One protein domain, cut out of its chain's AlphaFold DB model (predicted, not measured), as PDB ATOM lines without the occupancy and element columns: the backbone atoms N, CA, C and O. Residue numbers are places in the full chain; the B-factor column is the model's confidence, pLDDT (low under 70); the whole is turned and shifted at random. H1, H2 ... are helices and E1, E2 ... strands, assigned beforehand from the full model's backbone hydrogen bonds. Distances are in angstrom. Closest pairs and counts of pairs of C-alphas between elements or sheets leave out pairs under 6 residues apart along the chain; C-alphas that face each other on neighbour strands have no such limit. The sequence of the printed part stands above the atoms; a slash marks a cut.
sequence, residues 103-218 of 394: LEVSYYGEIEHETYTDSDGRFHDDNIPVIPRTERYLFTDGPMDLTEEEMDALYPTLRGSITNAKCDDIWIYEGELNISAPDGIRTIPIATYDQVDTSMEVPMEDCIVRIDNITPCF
ATOM      1  N   LEU A 103     197.168 138.600 203.582       86.12
ATOM      2  CA  LEU A 103     197.243 137.150 203.754       86.12
ATOM      3  C   LEU A 103     196.922 136.474 202.431       86.12
ATOM      4  O   LEU A 103     195.936 136.813 201.773       86.12
ATOM      5  N   GLU A 104     197.734 135.489 202.079       87.81
ATOM      6  CA  GLU A 104     197.444 134.528 201.028       87.81
ATOM      7  C   GLU A 104     196.717 133.328 201.644       87.81
ATOM      8  O   GLU A 104     197.224 132.651 202.542       87.81
ATOM      9  N   VAL A 105     195.507 133.063 201.170       83.69
ATOM     10  CA  VAL A 105     194.637 131.994 201.650       83.69
ATOM     11  C   VAL A 105     194.535 130.924 200.575       83.69
ATOM     12  O   VAL A 105     194.073 131.168 199.462       83.69
ATOM     13  N   SER A 106     194.944 129.704 200.920       78.00
ATOM     14  CA  SER A 106     194.704 128.534 200.076       78.00
ATOM     15  C   SER A 106     193.272 128.040 200.287       78.00
ATOM     16  O   SER A 106     192.946 127.498 201.346       78.00
ATOM     17  N   TYR A 107     192.435 128.238 199.270       67.06
ATOM     18  CA  TYR A 107     191.016 127.894 199.243       67.06
ATOM     19  C   TYR A 107     190.796 126.541 198.552       67.06
ATOM     20  O   TYR A 107     191.245 126.339 197.422       67.06
ATOM     21  N   TYR A 108     190.073 125.640 199.218       61.38
ATOM     22  CA  TYR A 108     189.370 124.521 198.588       61.38
ATOM     23  C   TYR A 108     187.877 124.831 198.696       61.38
ATOM     24  O   TYR A 108     187.446 125.367 199.714       61.38
ATOM     25  N   GLY A 109     187.132 124.572 197.626       52.56
ATOM     26  CA  GLY A 109     185.737 124.986 197.451       52.56
ATOM     27  C   GLY A 109     184.745 124.552 198.521       52.56
ATOM     28  O   GLY A 109     185.098 123.905 199.508       52.56
ATOM     29  N   GLU A 110     183.472 124.875 198.276       51.47
ATOM     30  CA  GLU A 110     182.367 124.269 199.015       51.47
ATOM     31  C   GLU A 110     182.521 122.741 199.044       51.47
ATOM     32  O   GLU A 110     182.942 122.102 198.074       51.47
ATOM     33  N   ILE A 111     182.213 122.164 200.203       51.53
ATOM     34  CA  ILE A 111     182.062 120.722 200.344       51.53
ATOM     35  C   ILE A 111     180.729 120.383 199.677       51.53
ATOM     36  O   ILE A 111     179.679 120.647 200.262       51.53
ATOM     37  N   GLU A 112     180.747 119.806 198.474       42.41
ATOM     38  CA  GLU A 112     179.547 119.110 198.016       42.41
ATOM     39  C   GLU A 112     179.409 117.843 198.865       42.41
ATOM     40  O   GLU A 112     180.301 116.990 198.916       42.41
ATOM     41  N   HIS A 113     178.283 117.744 199.569       46.59
ATOM     42  CA  HIS A 113     177.816 116.481 200.124       46.59
ATOM     43  C   HIS A 113     177.381 115.603 198.949       46.59
ATOM     44  O   HIS A 113     176.261 115.748 198.451       46.59
ATOM     45  N   GLU A 114     178.238 114.689 198.497       42.91
ATOM     46  CA  GLU A 114     177.810 113.660 197.556       42.91
ATOM     47  C   GLU A 114     177.414 112.415 198.350       42.91
ATOM     48  O   GLU A 114     178.243 111.674 198.876       42.91
ATOM     49  N   THR A 115     176.105 112.186 198.464       50.47
ATOM     50  CA  THR A 115     175.590 110.920 198.990       50.47
ATOM     51  C   THR A 115     175.548 109.921 197.848       50.47
ATOM     52  O   THR A 115     174.709 110.027 196.951       50.47
ATOM     53  N   TYR A 116     176.420 108.918 197.889       59.16
ATOM     54  CA  TYR A 116     176.359 107.799 196.957       59.16
ATOM     55  C   TYR A 116     176.126 106.485 197.700       59.16
ATOM     56  O   TYR A 116     176.472 106.299 198.868       59.16
ATOM     57  N   THR A 117     175.453 105.565 197.019       47.47
ATOM     58  CA  THR A 117     175.182 104.225 197.535       47.47
ATOM     59  C   THR A 117     176.181 103.266 196.906       47.47
ATOM     60  O   THR A 117     176.268 103.195 195.679       47.47
ATOM     61  N   ASP A 118     176.950 102.549 197.724       65.06
ATOM     62  CA  ASP A 118     177.882 101.547 197.208       65.06
ATOM     63  C   ASP A 118     177.150 100.344 196.583       65.06
ATOM     64  O   ASP A 118     175.924 100.203 196.649       65.06
ATOM     65  N   SER A 119     177.918  99.443 195.972       61.72
ATOM     66  CA  SER A 119     177.401  98.216 195.356       61.72
ATOM     67  C   SER A 119     176.687  97.266 196.330       61.72
ATOM     68  O   SER A 119     175.959  96.387 195.874       61.72
ATOM     69  N   ASP A 120     176.865  97.449 197.642       75.50
ATOM     70  CA  ASP A 120     176.222  96.673 198.706       75.50
ATOM     71  C   ASP A 120     174.981  97.385 199.284       75.50
ATOM     72  O   ASP A 120     174.370  96.904 200.245       75.50
ATOM     73  N   GLY A 121     174.572  98.520 198.706       61.16
ATOM     74  CA  GLY A 121     173.402  99.273 199.148       61.16
ATOM     75  C   GLY A 121     173.647 100.124 200.396       61.16
ATOM     76  O   GLY A 121     172.682 100.577 201.016       61.16
ATOM     77  N   ARG A 122     174.905 100.324 200.810       53.84
ATOM     78  CA  ARG A 122     175.247 101.169 201.960       53.84
ATOM     79  C   ARG A 122     175.432 102.608 201.506       53.84
ATOM     80  O   ARG A 122     176.103 102.880 200.514       53.84
ATOM     81  N   PHE A 123     174.822 103.520 202.252       52.16
ATOM     82  CA  PHE A 123     175.006 104.952 202.065       52.16
ATOM     83  C   PHE A 123     176.368 105.350 202.620       52.16
ATOM     84  O   PHE A 123     176.633 105.120 203.803       52.16
ATOM     85  N   HIS A 124     177.201 105.937 201.768       56.69
ATOM     86  CA  HIS A 124     178.404 106.639 202.190       56.69
ATOM     87  C   HIS A 124     178.143 108.135 202.070       56.69
ATOM     88  O   HIS A 124     177.503 108.593 201.120       56.69
ATOM     89  N   ASP A 125     178.576 108.861 203.092       49.94
ATOM     90  CA  ASP A 125     178.505 110.313 203.158       49.94
ATOM     91  C   ASP A 125     179.946 110.809 203.065       49.94
ATOM     92  O   ASP A 125     180.680 110.786 204.056       49.94
ATOM     93  N   ASP A 126     180.379 111.131 201.846       54.66
ATOM     94  CA  ASP A 126     181.725 111.626 201.592       54.66
ATOM     95  C   ASP A 126     181.669 113.122 201.287       54.66
ATOM     96  O   ASP A 126     180.955 113.594 200.403       54.66
ATOM     97  N   ASN A 127     182.480 113.871 202.028       55.59
ATOM     98  CA  ASN A 127     182.735 115.278 201.767       55.59
ATOM     99  C   ASN A 127     183.733 115.371 200.613       55.59
ATOM    100  O   ASN A 127     184.937 115.188 200.832       55.59
ATOM    101  N   ILE A 128     183.260 115.637 199.396       49.00
ATOM    102  CA  ILE A 128     184.141 115.753 198.232       49.00
ATOM    103  C   ILE A 128     184.537 117.228 198.071       49.00
ATOM    104  O   ILE A 128     183.672 118.080 197.877       49.00
ATOM    105  N   PRO A 129     185.833 117.579 198.164       52.53
ATOM    106  CA  PRO A 129     186.288 118.930 197.862       52.53
ATOM    107  C   PRO A 129     186.220 119.157 196.345       52.53
ATOM    108  O   PRO A 129     186.938 118.500 195.592       52.53
ATOM    109  N   VAL A 130     185.371 120.080 195.884       48.69
ATOM    110  CA  VAL A 130     185.059 120.203 194.443       48.69
ATOM    111  C   VAL A 130     185.957 121.189 193.685       48.69
ATOM    112  O   VAL A 130     185.930 121.225 192.459       48.69
ATOM    113  N   ILE A 131     186.835 121.953 194.343       52.41
ATOM    114  CA  ILE A 131     187.649 122.966 193.642       52.41
ATOM    115  C   ILE A 131     189.148 122.727 193.883       52.41
ATOM    116  O   ILE A 131     189.552 122.564 195.039       52.41
ATOM    117  N   PRO A 132     189.995 122.694 192.828       53.06
ATOM    118  CA  PRO A 132     191.445 122.665 192.997       53.06
ATOM    119  C   PRO A 132     191.895 123.879 193.812       53.06
ATOM    120  O   PRO A 132     191.328 124.953 193.663       53.06
ATOM    121  N   ARG A 133     192.925 123.708 194.647       60.16
ATOM    122  CA  ARG A 133     193.529 124.753 195.488       60.16
ATOM    123  C   ARG A 133     193.664 126.081 194.725       60.16
ATOM    124  O   ARG A 133     194.586 126.228 193.925       60.16
ATOM    125  N   THR A 134     192.764 127.032 194.963       72.56
ATOM    126  CA  THR A 134     192.868 128.389 194.411       72.56
ATOM    127  C   THR A 134     193.440 129.305 195.478       72.56
ATOM    128  O   THR A 134     192.979 129.289 196.618       72.56
ATOM    129  N   GLU A 135     194.440 130.102 195.127       81.94
ATOM    130  CA  GLU A 135     194.970 131.143 196.007       81.94
ATOM    131  C   GLU A 135     194.041 132.359 195.951       81.94
ATOM    132  O   GLU A 135     193.736 132.868 194.870       81.94
ATOM    133  N   ARG A 136     193.568 132.800 197.118       85.19
ATOM    134  CA  ARG A 136     192.836 134.058 197.295       85.19
ATOM    135  C   ARG A 136     193.601 134.948 198.263       85.19
ATOM    136  O   ARG A 136     194.371 134.463 199.087       85.19
ATOM    137  N   TYR A 137     193.379 136.247 198.185       86.25
ATOM    138  CA  TYR A 137     194.089 137.241 198.977       86.25
ATOM    139  C   TYR A 137     193.105 138.013 199.844       86.25
ATOM    140  O   TYR A 137     191.969 138.259 199.441       86.25
ATOM    141  N   LEU A 138     193.529 138.412 201.038       86.31
ATOM    142  CA  LEU A 138     192.714 139.267 201.896       86.31
ATOM    143  C   LEU A 138     193.550 140.349 202.559       86.31
ATOM    144  O   LEU A 138     194.721 140.146 202.895       86.31
ATOM    145  N   PHE A 139     192.907 141.490 202.774       85.06
ATOM    146  CA  PHE A 139     193.438 142.604 203.543       85.06
ATOM    147  C   PHE A 139     192.671 142.741 204.855       85.06
ATOM    148  O   PHE A 139     191.496 142.391 204.949       85.06
ATOM    149  N   THR A 140     193.332 143.282 205.869       85.19
ATOM    150  CA  THR A 140     192.726 143.595 207.167       85.19
ATOM    151  C   THR A 140     192.407 145.088 207.252       85.19
ATOM    152  O   THR A 140     193.128 145.903 206.677       85.19
ATOM    153  N   ASP A 141     191.383 145.471 208.024       80.56
ATOM    154  CA  ASP A 141     190.965 146.880 208.242       80.56
ATOM    155  C   ASP A 141     192.043 147.761 208.928       80.56
ATOM    156  O   ASP A 141     191.889 148.971 209.115       80.56
ATOM    157  N   GLY A 142     193.164 147.165 209.331       74.06
ATOM    158  CA  GLY A 142     194.287 147.834 209.968       74.06
ATOM    159  C   GLY A 142     195.612 147.117 209.709       74.06
ATOM    160  O   GLY A 142     195.631 146.060 209.078       74.06
ATOM    161  N   PRO A 143     196.737 147.687 210.181       70.94
ATOM    162  CA  PRO A 143     198.039 147.043 210.078       70.94
ATOM    163  C   PRO A 143     198.034 145.683 210.784       70.94
ATOM    164  O   PRO A 143     197.510 145.542 211.892       70.94
ATOM    165  N   MET A 144     198.654 144.707 210.136       76.19
ATOM    166  CA  MET A 144     198.725 143.327 210.592       76.19
ATOM    167  C   MET A 144     199.867 143.169 211.602       76.19
ATOM    168  O   MET A 144     200.964 142.741 211.269       76.19
ATOM    169  N   ASP A 145     199.623 143.597 212.842       78.69
ATOM    170  CA  ASP A 145     200.570 143.446 213.956       78.69
ATOM    171  C   ASP A 145     200.296 142.106 214.655       78.69
ATOM    172  O   ASP A 145     199.487 142.045 215.590       78.69
ATOM    173  N   LEU A 146     200.861 141.027 214.105       81.31
ATOM    174  CA  LEU A 146     200.722 139.661 214.617       81.31
ATOM    175  C   LEU A 146     201.889 139.307 215.544       81.31
ATOM    176  O   LEU A 146     203.044 139.622 215.255       81.31
ATOM    177  N   THR A 147     201.593 138.632 216.649       84.38
ATOM    178  CA  THR A 147     202.608 138.041 217.528       84.38
ATOM    179  C   THR A 147     203.241 136.812 216.871       84.38
ATOM    180  O   THR A 147     202.684 136.231 215.942       84.38
ATOM    181  N   GLU A 148     204.406 136.379 217.361       82.75
ATOM    182  CA  GLU A 148     205.055 135.143 216.888       82.75
ATOM    183  C   GLU A 148     204.138 133.917 217.069       82.75
ATOM    184  O   GLU A 148     204.041 133.078 216.180       82.75
ATOM    185  N   GLU A 149     203.370 133.863 218.161       83.69
ATOM    186  CA  GLU A 149     202.414 132.776 218.414       83.69
ATOM    187  C   GLU A 149     201.215 132.807 217.453       83.69
ATOM    188  O   GLU A 149     200.749 131.759 217.005       83.69
ATOM    189  N   GLU A 150     200.715 133.995 217.105       84.94
ATOM    190  CA  GLU A 150     199.652 134.158 216.106       84.94
ATOM    191  C   GLU A 150     200.148 133.800 214.700       84.94
ATOM    192  O   GLU A 150     199.429 133.170 213.928       84.94
ATOM    193  N   MET A 151     201.395 134.149 214.383       82.38
ATOM    194  CA  MET A 151     202.069 133.759 213.147       82.38
ATOM    195  C   MET A 151     202.197 132.237 213.020       82.38
ATOM    196  O   MET A 151     201.831 131.673 211.987       82.38
ATOM    197  N   ASP A 152     202.630 131.565 214.086       82.00
ATOM    198  CA  ASP A 152     202.711 130.101 214.160       82.00
ATOM    199  C   ASP A 152     201.322 129.429 214.120       82.00
ATOM    200  O   ASP A 152     201.157 128.301 213.640       82.00
ATOM    201  N   ALA A 153     200.284 130.113 214.610       80.44
ATOM    202  CA  ALA A 153     198.904 129.633 214.530       80.44
ATOM    203  C   ALA A 153     198.350 129.684 213.095       80.44
ATOM    204  O   ALA A 153     197.552 128.819 212.711       80.44
ATOM    205  N   LEU A 154     198.785 130.664 212.295       77.50
ATOM    206  CA  LEU A 154     198.452 130.767 210.874       77.50
ATOM    207  C   LEU A 154     199.244 129.765 210.020       77.50
ATOM    208  O   LEU A 154     198.697 129.222 209.062       77.50
ATOM    209  N   TYR A 155     200.489 129.454 210.403       70.19
ATOM    210  CA  TYR A 155     201.411 128.648 209.605       70.19
ATOM    211  C   TYR A 155     201.981 127.446 210.379       70.19
ATOM    212  O   TYR A 155     202.712 127.638 211.346       70.19
ATOM    213  N   PRO A 156     201.816 126.181 209.949       59.47
ATOM    214  CA  PRO A 156     200.816 125.552 209.082       59.47
ATOM    215  C   PRO A 156     199.757 124.788 209.917       59.47
ATOM    216  O   PRO A 156     199.215 123.772 209.480       59.47
ATOM    217  N   THR A 157     199.530 125.195 211.174       56.75
ATOM    218  CA  THR A 157     198.779 124.402 212.168       56.75
ATOM    219  C   THR A 157     197.260 124.597 212.144       56.75
ATOM    220  O   THR A 157     196.565 124.014 212.979       56.75
ATOM    221  N   LEU A 158     196.733 125.326 211.152       60.12
ATOM    222  CA  LEU A 158     195.300 125.410 210.848       60.12
ATOM    223  C   LEU A 158     194.420 125.960 211.981       60.12
ATOM    224  O   LEU A 158     193.242 125.632 212.095       60.12
ATOM    225  N   ARG A 159     194.977 126.829 212.831       70.00
ATOM    226  CA  ARG A 159     194.241 127.448 213.946       70.00
ATOM    227  C   ARG A 159     193.590 128.787 213.585       70.00
ATOM    228  O   ARG A 159     193.034 129.450 214.462       70.00
ATOM    229  N   GLY A 160     193.651 129.165 212.308       74.06
ATOM    230  CA  GLY A 160     192.937 130.296 211.724       74.06
ATOM    231  C   GLY A 160     191.612 129.867 211.086       74.06
ATOM    232  O   GLY A 160     191.564 128.857 210.389       74.06
ATOM    233  N   SER A 161     190.544 130.635 211.288       79.31
ATOM    234  CA  SER A 161     189.264 130.463 210.582       79.31
ATOM    235  C   SER A 161     188.728 131.809 210.108       79.31
ATOM    236  O   SER A 161     188.935 132.816 210.777       79.31
ATOM    237  N   ILE A 162     188.049 131.833 208.963       82.12
ATOM    238  CA  ILE A 162     187.355 133.023 208.466       82.12
ATOM    239  C   ILE A 162     185.857 132.780 208.598       82.12
ATOM    240  O   ILE A 162     185.357 131.727 208.205       82.12
ATOM    241  N   THR A 163     185.144 133.748 209.161       81.75
ATOM    242  CA  THR A 163     183.696 133.681 209.374       81.75
ATOM    243  C   THR A 163     183.007 134.907 208.797       81.75
ATOM    244  O   THR A 163     183.542 136.011 208.879       81.75
ATOM    245  N   ASN A 164     181.791 134.721 208.272       81.81
ATOM    246  CA  ASN A 164     180.943 135.788 207.723       81.81
ATOM    247  C   ASN A 164     181.601 136.597 206.591       81.81
ATOM    248  O   ASN A 164     181.302 137.780 206.439       81.81
ATOM    249  N   ALA A 165     182.510 135.976 205.836       80.81
ATOM    250  CA  ALA A 165     183.201 136.634 204.739       80.81
ATOM    251  C   ALA A 165     182.553 136.352 203.390       80.81
ATOM    252  O   ALA A 165     181.931 135.308 203.177       80.81
ATOM    253  N   LYS A 166     182.752 137.288 202.470       78.69
ATOM    254  CA  LYS A 166     182.446 137.142 201.052       78.69
ATOM    255  C   LYS A 166     183.743 136.968 200.286       78.69
ATOM    256  O   LYS A 166     184.817 137.353 200.756       78.69
ATOM    257  N   CYS A 167     183.664 136.376 199.108       75.88
ATOM    258  CA  CYS A 167     184.843 136.197 198.285       75.88
ATOM    259  C   CYS A 167     184.503 136.125 196.801       75.88
ATOM    260  O   CYS A 167     183.411 135.731 196.397       75.88
ATOM    261  N   ASP A 168     185.487 136.505 195.996       77.06
ATOM    262  CA  ASP A 168     185.495 136.376 194.545       77.06
ATOM    263  C   ASP A 168     186.756 135.613 194.103       77.06
ATOM    264  O   ASP A 168     187.530 135.135 194.938       77.06
ATOM    265  N   ASP A 169     186.995 135.470 192.801       73.88
ATOM    266  CA  ASP A 169     188.121 134.685 192.282       73.88
ATOM    267  C   ASP A 169     189.523 135.200 192.683       73.88
ATOM    268  O   ASP A 169     190.521 134.535 192.401       73.88
ATOM    269  N   ILE A 170     189.634 136.366 193.325       76.62
ATOM    270  CA  ILE A 170     190.889 136.963 193.796       76.62
ATOM    271  C   ILE A 170     190.843 137.254 195.298       76.62
ATOM    272  O   ILE A 170     191.825 136.997 195.989       76.62
ATOM    273  N   TRP A 171     189.738 137.791 195.804       83.06
ATOM    274  CA  TRP A 171     189.649 138.448 197.100       83.06
ATOM    275  C   TRP A 171     188.766 137.700 198.091       83.06
ATOM    276  O   TRP A 171     187.758 137.104 197.720       83.06
ATOM    277  N   ILE A 172     189.110 137.817 199.373       83.75
ATOM    278  CA  ILE A 172     188.198 137.610 200.504       83.75
ATOM    279  C   ILE A 172     188.013 138.969 201.184       83.75
ATOM    280  O   ILE A 172     188.995 139.639 201.509       83.75
ATOM    281  N   TYR A 173     186.766 139.382 201.374       83.81
ATOM    282  CA  TYR A 173     186.394 140.694 201.897       83.81
ATOM    283  C   TYR A 173     185.157 140.593 202.781       83.81
ATOM    284  O   TYR A 173     184.333 139.694 202.613       83.81
ATOM    285  N   GLU A 174     185.017 141.556 203.695       81.25
ATOM    286  CA  GLU A 174     183.999 141.551 204.754       81.25
ATOM    287  C   GLU A 174     184.128 140.319 205.680       81.25
ATOM    288  O   GLU A 174     184.693 139.292 205.320       81.25
ATOM    289  N   GLY A 175     183.671 140.412 206.927       85.81
ATOM    290  CA  GLY A 175     183.790 139.315 207.894       85.81
ATOM    291  C   GLY A 175     185.047 139.371 208.762       85.81
ATOM    292  O   GLY A 175     185.641 140.428 208.984       85.81
ATOM    293  N   GLU A 176     185.404 138.227 209.337       88.44
ATOM    294  CA  GLU A 176     186.316 138.156 210.478       88.44
ATOM    295  C   GLU A 176     187.304 136.995 210.344       88.44
ATOM    296  O   GLU A 176     186.903 135.849 210.140       88.44
ATOM    297  N   LEU A 177     188.596 137.285 210.508       87.75
ATOM    298  CA  LEU A 177     189.655 136.297 210.681       87.75
ATOM    299  C   LEU A 177     189.853 136.018 212.174       87.75
ATOM    300  O   LEU A 177     190.280 136.891 212.925       87.75
ATOM    301  N   ASN A 178     189.607 134.784 212.592       87.62
ATOM    302  CA  ASN A 178     189.797 134.314 213.957       87.62
ATOM    303  C   ASN A 178     191.071 133.474 214.050       87.62
ATOM    304  O   ASN A 178     191.148 132.406 213.444       87.62
ATOM    305  N   ILE A 179     192.047 133.930 214.830       87.75
ATOM    306  CA  ILE A 179     193.327 133.255 215.066       87.75
ATOM    307  C   ILE A 179     193.306 132.672 216.477       87.75
ATOM    308  O   ILE A 179     193.185 133.414 217.449       87.75
ATOM    309  N   SER A 180     193.408 131.347 216.595       85.56
ATOM    310  CA  SER A 180     193.436 130.662 217.894       85.56
ATOM    311  C   SER A 180     194.877 130.440 218.362       85.56
ATOM    312  O   SER A 180     195.546 129.497 217.930       85.56
ATOM    313  N   ALA A 181     195.334 131.287 219.277       83.88
ATOM    314  CA  ALA A 181     196.639 131.217 219.926       83.88
ATOM    315  C   ALA A 181     196.499 130.729 221.392       83.88
ATOM    316  O   ALA A 181     195.382 130.614 221.908       83.88
ATOM    317  N   PRO A 182     197.594 130.343 222.078       83.00
ATOM    318  CA  PRO A 182     197.547 129.874 223.470       83.00
ATOM    319  C   PRO A 182     196.942 130.878 224.466       83.00
ATOM    320  O   PRO A 182     196.405 130.471 225.498       83.00
ATOM    321  N   ASP A 183     197.038 132.172 224.170       83.25
ATOM    322  CA  ASP A 183     196.553 133.293 224.977       83.25
ATOM    323  C   ASP A 183     195.082 133.662 224.712       83.25
ATOM    324  O   ASP A 183     194.469 134.365 225.520       83.25
ATOM    325  N   GLY A 184     194.483 133.141 223.639       86.88
ATOM    326  CA  GLY A 184     193.073 133.321 223.322       86.88
ATOM    327  C   GLY A 184     192.767 133.263 221.828       86.88
ATOM    328  O   GLY A 184     193.575 132.842 221.005       86.88
ATOM    329  N   ILE A 185     191.551 133.684 221.482       87.62
ATOM    330  CA  ILE A 185     191.143 133.877 220.090       87.62
ATOM    331  C   ILE A 185     191.218 135.370 219.796       87.62
ATOM    332  O   ILE A 185     190.519 136.160 220.438       87.62
ATOM    333  N   ARG A 186     192.046 135.753 218.825       90.19
ATOM    334  CA  ARG A 186     192.055 137.110 218.280       90.19
ATOM    335  C   ARG A 186     191.203 137.159 217.026       90.19
ATOM    336  O   ARG A 186     191.435 136.405 216.086       90.19
ATOM    337  N   THR A 187     190.265 138.094 217.010       89.81
ATOM    338  CA  THR A 187     189.418 138.373 215.852       89.81
ATOM    339  C   THR A 187     189.914 139.633 215.157       89.81
ATOM    340  O   THR A 187     190.024 140.693 215.778       89.81
ATOM    341  N   ILE A 188     190.245 139.513 213.875       89.06
ATOM    342  CA  ILE A 188     190.723 140.604 213.033       89.06
ATOM    343  C   ILE A 188     189.681 140.846 211.934       89.06
ATOM    344  O   ILE A 188     189.416 139.930 211.152       89.06
ATOM    345  N   PRO A 189     189.089 142.049 211.853       89.50
ATOM    346  CA  PRO A 189     188.144 142.368 210.792       89.50
ATOM    347  C   PRO A 189     188.837 142.381 209.423       89.50
ATOM    348  O   PRO A 189     189.918 142.963 209.249       89.50
ATOM    349  N   ILE A 190     188.203 141.712 208.462       87.75
ATOM    350  CA  ILE A 190     188.618 141.678 207.060       87.75
ATOM    351  C   ILE A 190     188.103 142.949 206.386       87.75
ATOM    352  O   ILE A 190     186.950 143.338 206.580       87.75
ATOM    353  N   ALA A 191     188.963 143.581 205.587       84.75
ATOM    354  CA  ALA A 191     188.646 144.827 204.909       84.75
ATOM    355  C   ALA A 191     187.393 144.704 204.027       84.75
ATOM    356  O   ALA A 191     187.155 143.674 203.388       84.75
ATOM    357  N   THR A 192     186.587 145.765 203.987       80.19
ATOM    358  CA  THR A 192     185.423 145.840 203.094       80.19
ATOM    359  C   THR A 192     185.854 146.025 201.638       80.19
ATOM    360  O   THR A 192     186.941 146.539 201.363       80.19
ATOM    361  N   TYR A 193     184.987 145.648 200.696       66.75
ATOM    362  CA  TYR A 193     185.268 145.717 199.256       66.75
ATOM    363  C   TYR A 193     185.699 147.125 198.792       66.75
ATOM    364  O   TYR A 193     186.674 147.266 198.057       66.75
ATOM    365  N   ASP A 194     185.068 148.180 199.320       59.91
ATOM    366  CA  ASP A 194     185.413 149.578 199.009       59.91
ATOM    367  C   ASP A 194     186.835 149.973 199.454       59.91
ATOM    368  O   ASP A 194     187.463 150.838 198.847       59.91
ATOM    369  N   GLN A 195     187.388 149.340 200.497       54.59
ATOM    370  CA  GLN A 195     188.782 149.568 200.917       54.59
ATOM    371  C   GLN A 195     189.809 148.860 200.016       54.59
ATOM    372  O   GLN A 195     191.013 149.155 200.073       54.59
ATOM    373  N   VAL A 196     189.332 147.922 199.195       54.84
ATOM    374  CA  VAL A 196     190.085 147.242 198.135       54.84
ATOM    375  C   VAL A 196     189.928 147.978 196.787       54.84
ATOM    376  O   VAL A 196     190.490 147.530 195.799       54.84
ATOM    377  N   ASP A 197     189.226 149.124 196.768       54.91
ATOM    378  CA  ASP A 197     188.960 150.033 195.635       54.91
ATOM    379  C   ASP A 197     188.922 149.349 194.261       54.91
ATOM    380  O   ASP A 197     189.857 149.383 193.456       54.91
ATOM    381  N   THR A 198     187.798 148.693 193.995       52.88
ATOM    382  CA  THR A 198     187.523 148.038 192.720       52.88
ATOM    383  C   THR A 198     186.176 148.527 192.212       52.88
ATOM    384  O   THR A 198     185.120 148.031 192.586       52.88
ATOM    385  N   SER A 199     186.210 149.506 191.307       46.06
ATOM    386  CA  SER A 199     185.064 150.073 190.573       46.06
ATOM    387  C   SER A 199     184.324 149.074 189.657       46.06
ATOM    388  O   SER A 199     183.643 149.468 188.709       46.06
ATOM    389  N   MET A 200     184.453 147.772 189.916       50.25
ATOM    390  CA  MET A 200     183.885 146.680 189.140       50.25
ATOM    391  C   MET A 200     182.788 145.977 189.941       50.25
ATOM    392  O   MET A 200     182.999 145.598 191.091       50.25
ATOM    393  N   GLU A 201     181.624 145.782 189.320       46.12
ATOM    394  CA  GLU A 201     180.575 144.898 189.833       46.12
ATOM    395  C   GLU A 201     181.016 143.444 189.633       46.12
ATOM    396  O   GLU A 201     181.227 143.001 188.503       46.12
ATOM    397  N   VAL A 202     181.173 142.701 190.728       47.09
ATOM    398  CA  VAL A 202     181.618 141.302 190.705       47.09
ATOM    399  C   VAL A 202     180.516 140.439 191.308       47.09
ATOM    400  O   VAL A 202     179.981 140.800 192.362       47.09
ATOM    401  N   PRO A 203     180.140 139.314 190.673       45.91
ATOM    402  CA  PRO A 203     179.240 138.353 191.293       45.91
ATOM    403  C   PRO A 203     179.894 137.799 192.563       45.91
ATOM    404  O   PRO A 203     180.997 137.260 192.517       45.91
ATOM    405  N   MET A 204     179.220 137.992 193.695       49.44
ATOM    406  CA  MET A 204     179.708 137.595 195.013       49.44
ATOM    407  C   MET A 204     179.121 136.237 195.389       49.44
ATOM    408  O   MET A 204     177.916 136.031 195.240       49.44
ATOM    409  N   GLU A 205     179.955 135.349 195.916       53.91
ATOM    410  CA  GLU A 205     179.516 134.103 196.544       53.91
ATOM    411  C   GLU A 205     179.695 134.221 198.066       53.91
ATOM    412  O   GLU A 205     180.620 134.887 198.550       53.91
ATOM    413  N   ASP A 206     178.778 133.617 198.830       48.25
ATOM    414  CA  ASP A 206     178.925 133.496 200.281       48.25
ATOM    415  C   ASP A 206     180.033 132.484 200.571       48.25
ATOM    416  O   ASP A 206     180.008 131.355 200.085       48.25
ATOM    417  N   CYS A 207     181.019 132.867 201.377       53.66
ATOM    418  CA  CYS A 207     182.197 132.035 201.570       53.66
ATOM    419  C   CYS A 207     182.084 131.265 202.880       53.66
ATOM    420  O   CYS A 207     182.524 131.711 203.939       53.66
ATOM    421  N   ILE A 208     181.496 130.069 202.800       50.16
ATOM    422  CA  ILE A 208     181.541 129.067 203.871       50.16
ATOM    423  C   ILE A 208     182.777 128.196 203.618       50.16
ATOM    424  O   ILE A 208     182.734 127.238 202.853       50.16
ATOM    425  N   VAL A 209     183.922 128.573 204.198       52.97
ATOM    426  CA  VAL A 209     185.231 128.062 203.750       52.97
ATOM    427  C   VAL A 209     185.897 127.167 204.786       52.97
ATOM    428  O   VAL A 209     186.126 127.568 205.929       52.97
ATOM    429  N   ARG A 210     186.324 125.981 204.343       56.06
ATOM    430  CA  ARG A 210     187.427 125.254 204.972       56.06
ATOM    431  C   ARG A 210     188.740 125.833 204.447       56.06
ATOM    432  O   ARG A 210     189.094 125.648 203.286       56.06
ATOM    433  N   ILE A 211     189.456 126.542 205.306       64.38
ATOM    434  CA  ILE A 211     190.783 127.073 204.994       64.38
ATOM    435  C   ILE A 211     191.795 125.990 205.322       64.38
ATOM    436  O   ILE A 211     191.723 125.453 206.418       64.38
ATOM    437  N   ASP A 212     192.715 125.678 204.409       62.56
ATOM    438  CA  ASP A 212     193.780 124.695 204.659       62.56
ATOM    439  C   ASP A 212     195.136 125.358 204.968       62.56
ATOM    440  O   ASP A 212     195.981 124.755 205.628       62.56
ATOM    441  N   ASN A 213     195.353 126.602 204.528       74.94
ATOM    442  CA  ASN A 213     196.545 127.367 204.889       74.94
ATOM    443  C   ASN A 213     196.297 128.875 204.766       74.94
ATOM    444  O   ASN A 213     195.687 129.321 203.791       74.94
ATOM    445  N   ILE A 214     196.828 129.640 205.718       82.31
ATOM    446  CA  ILE A 214     196.884 131.101 205.675       82.31
ATOM    447  C   ILE A 214     198.353 131.484 205.770       82.31
ATOM    448  O   ILE A 214     198.996 131.273 206.794       82.31
ATOM    449  N   THR A 215     198.890 132.045 204.694       84.12
ATOM    450  CA  THR A 215     200.273 132.508 204.657       84.12
ATOM    451  C   THR A 215     200.286 134.026 204.800       84.12
ATOM    452  O   THR A 215     199.823 134.727 203.901       84.12
ATOM    453  N   PRO A 216     200.777 134.561 205.926       82.50
ATOM    454  CA  PRO A 216     200.980 135.992 206.067       82.50
ATOM    455  C   PRO A 216     202.101 136.473 205.146       82.50
ATOM    456  O   PRO A 216     203.243 136.014 205.227       82.50
ATOM    457  N   CYS A 217     201.769 137.417 204.270       82.50
ATOM    458  CA  CYS A 217     202.690 138.029 203.325       82.50
ATOM    459  C   CYS A 217     203.034 139.438 203.804       82.50
ATOM    460  O   CYS A 217     202.438 140.432 203.380       82.50
ATOM    461  N   PHE A 218     204.029 139.519 204.688       78.25
ATOM    462  CA  PHE A 218     204.635 140.795 205.043       78.25
ATOM    463  C   PHE A 218     205.618 141.187 203.957       78.25
ATOM    464  O   PHE A 218     206.654 140.544 203.777       78.25
TER     465      PHE A 218
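This is residues 103 to 218 of the 394 residues of the protein "Histidine kinase" of Ruminococcaceae bacterium KH2T8 (UniProt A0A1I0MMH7). A strongly twisted six-strand sheet, curled like part of a barrel, bends sharply into a second sheet of three strands, and a long hairpin arm, residues 111 to 129 with E2 and E3, sticks out of this body and makes its length. H1 covers part of the three-strand sheet; the short H2 sits by E7. The printed part has 116 residues, mostly strand, with two named helices and eleven named strands in the order E1 E2 E3 E4 H1 E5 E6 E7 E8 E9 H2 E10 E11. The mixed sheet runs E10 E6 E7 E4 E1 E11, the antiparallel one E5 E8 E9. The whole is flat, 56 by 40 by 20 A, and only just loose, close to compact, with a radius of gyration of the C-alphas of 16.6 A.

Find C-alpha 103 at (197.243, 137.150, 203.754), where E1, residues 103 to 107, begins. E2, residues 111 to 117, spans 18.1 A, and E3, residues 123 to 129, returns over 18.4 A. Next come E4, 134 to 138, and H1, 148 to 154, 9.9 A long. From C-alpha 160 at (192.937, 130.296, 211.724) read E5, 160 to 163, E6, 165 to 167, and E7, 171 to 173. E8, 176 to 181, spans 15.6 A and E9, 184 to 189, 16.2 A. H2, 193 to 196, and E10, 205 to 207, lead to E11, 211 to 217, 16.3 A, ending at (202.690, 138.029, 203.325).

Start at E1, antiparallel to E11 with N 104 and O 215 at 2.9 A, and to E4 with N 105 and O 136 at 2.8 A. E7 is parallel to E4, N 172 and O 137 being 2.9 A apart. The hairpin E6 and E7 has N 166 and O 173 at 2.9 A; E10 is antiparallel to E6, N 207 and O 165 at 3.2 A. E5 runs on into E6 at 89 degrees, and E7 into E8 at 90 degrees. E8 is antiparallel to E5, N 178 and O 161 at 2.8 A, and forms a hairpin with E9, N 179 and O 186 at 2.8 A. H1 lies over E8 at a height over the sheet of 6.9 A, slantwise at 49 degrees on the local plane; their closest C-alphas, Glu 150 and Ala 181, are 5.7 A apart. H1 only grazes the larger sheet, with residues 151 to 154. H2 is on that sheet; its closest C-alpha to E7 is Tyr 193, 5.8 A from Tyr 173. In the hairpin E2 and E3, N 124 and O 116 are 3.0 A apart; E2 is apart from E1, and E3 from E4. In H1 every O i to N i+4 pair is within hydrogen-bond range; H2 is too short for one.

The C-alphas of Asp 120 and Pro 143, the two farthest apart, are 56.1 A from each other. The printed part has no cut, and no link is long. Mean pLDDT of the printed part is 70.2; look for values under 70 at residues 107 to 119, 121 to 133, 156 to 158 and 193 to 212.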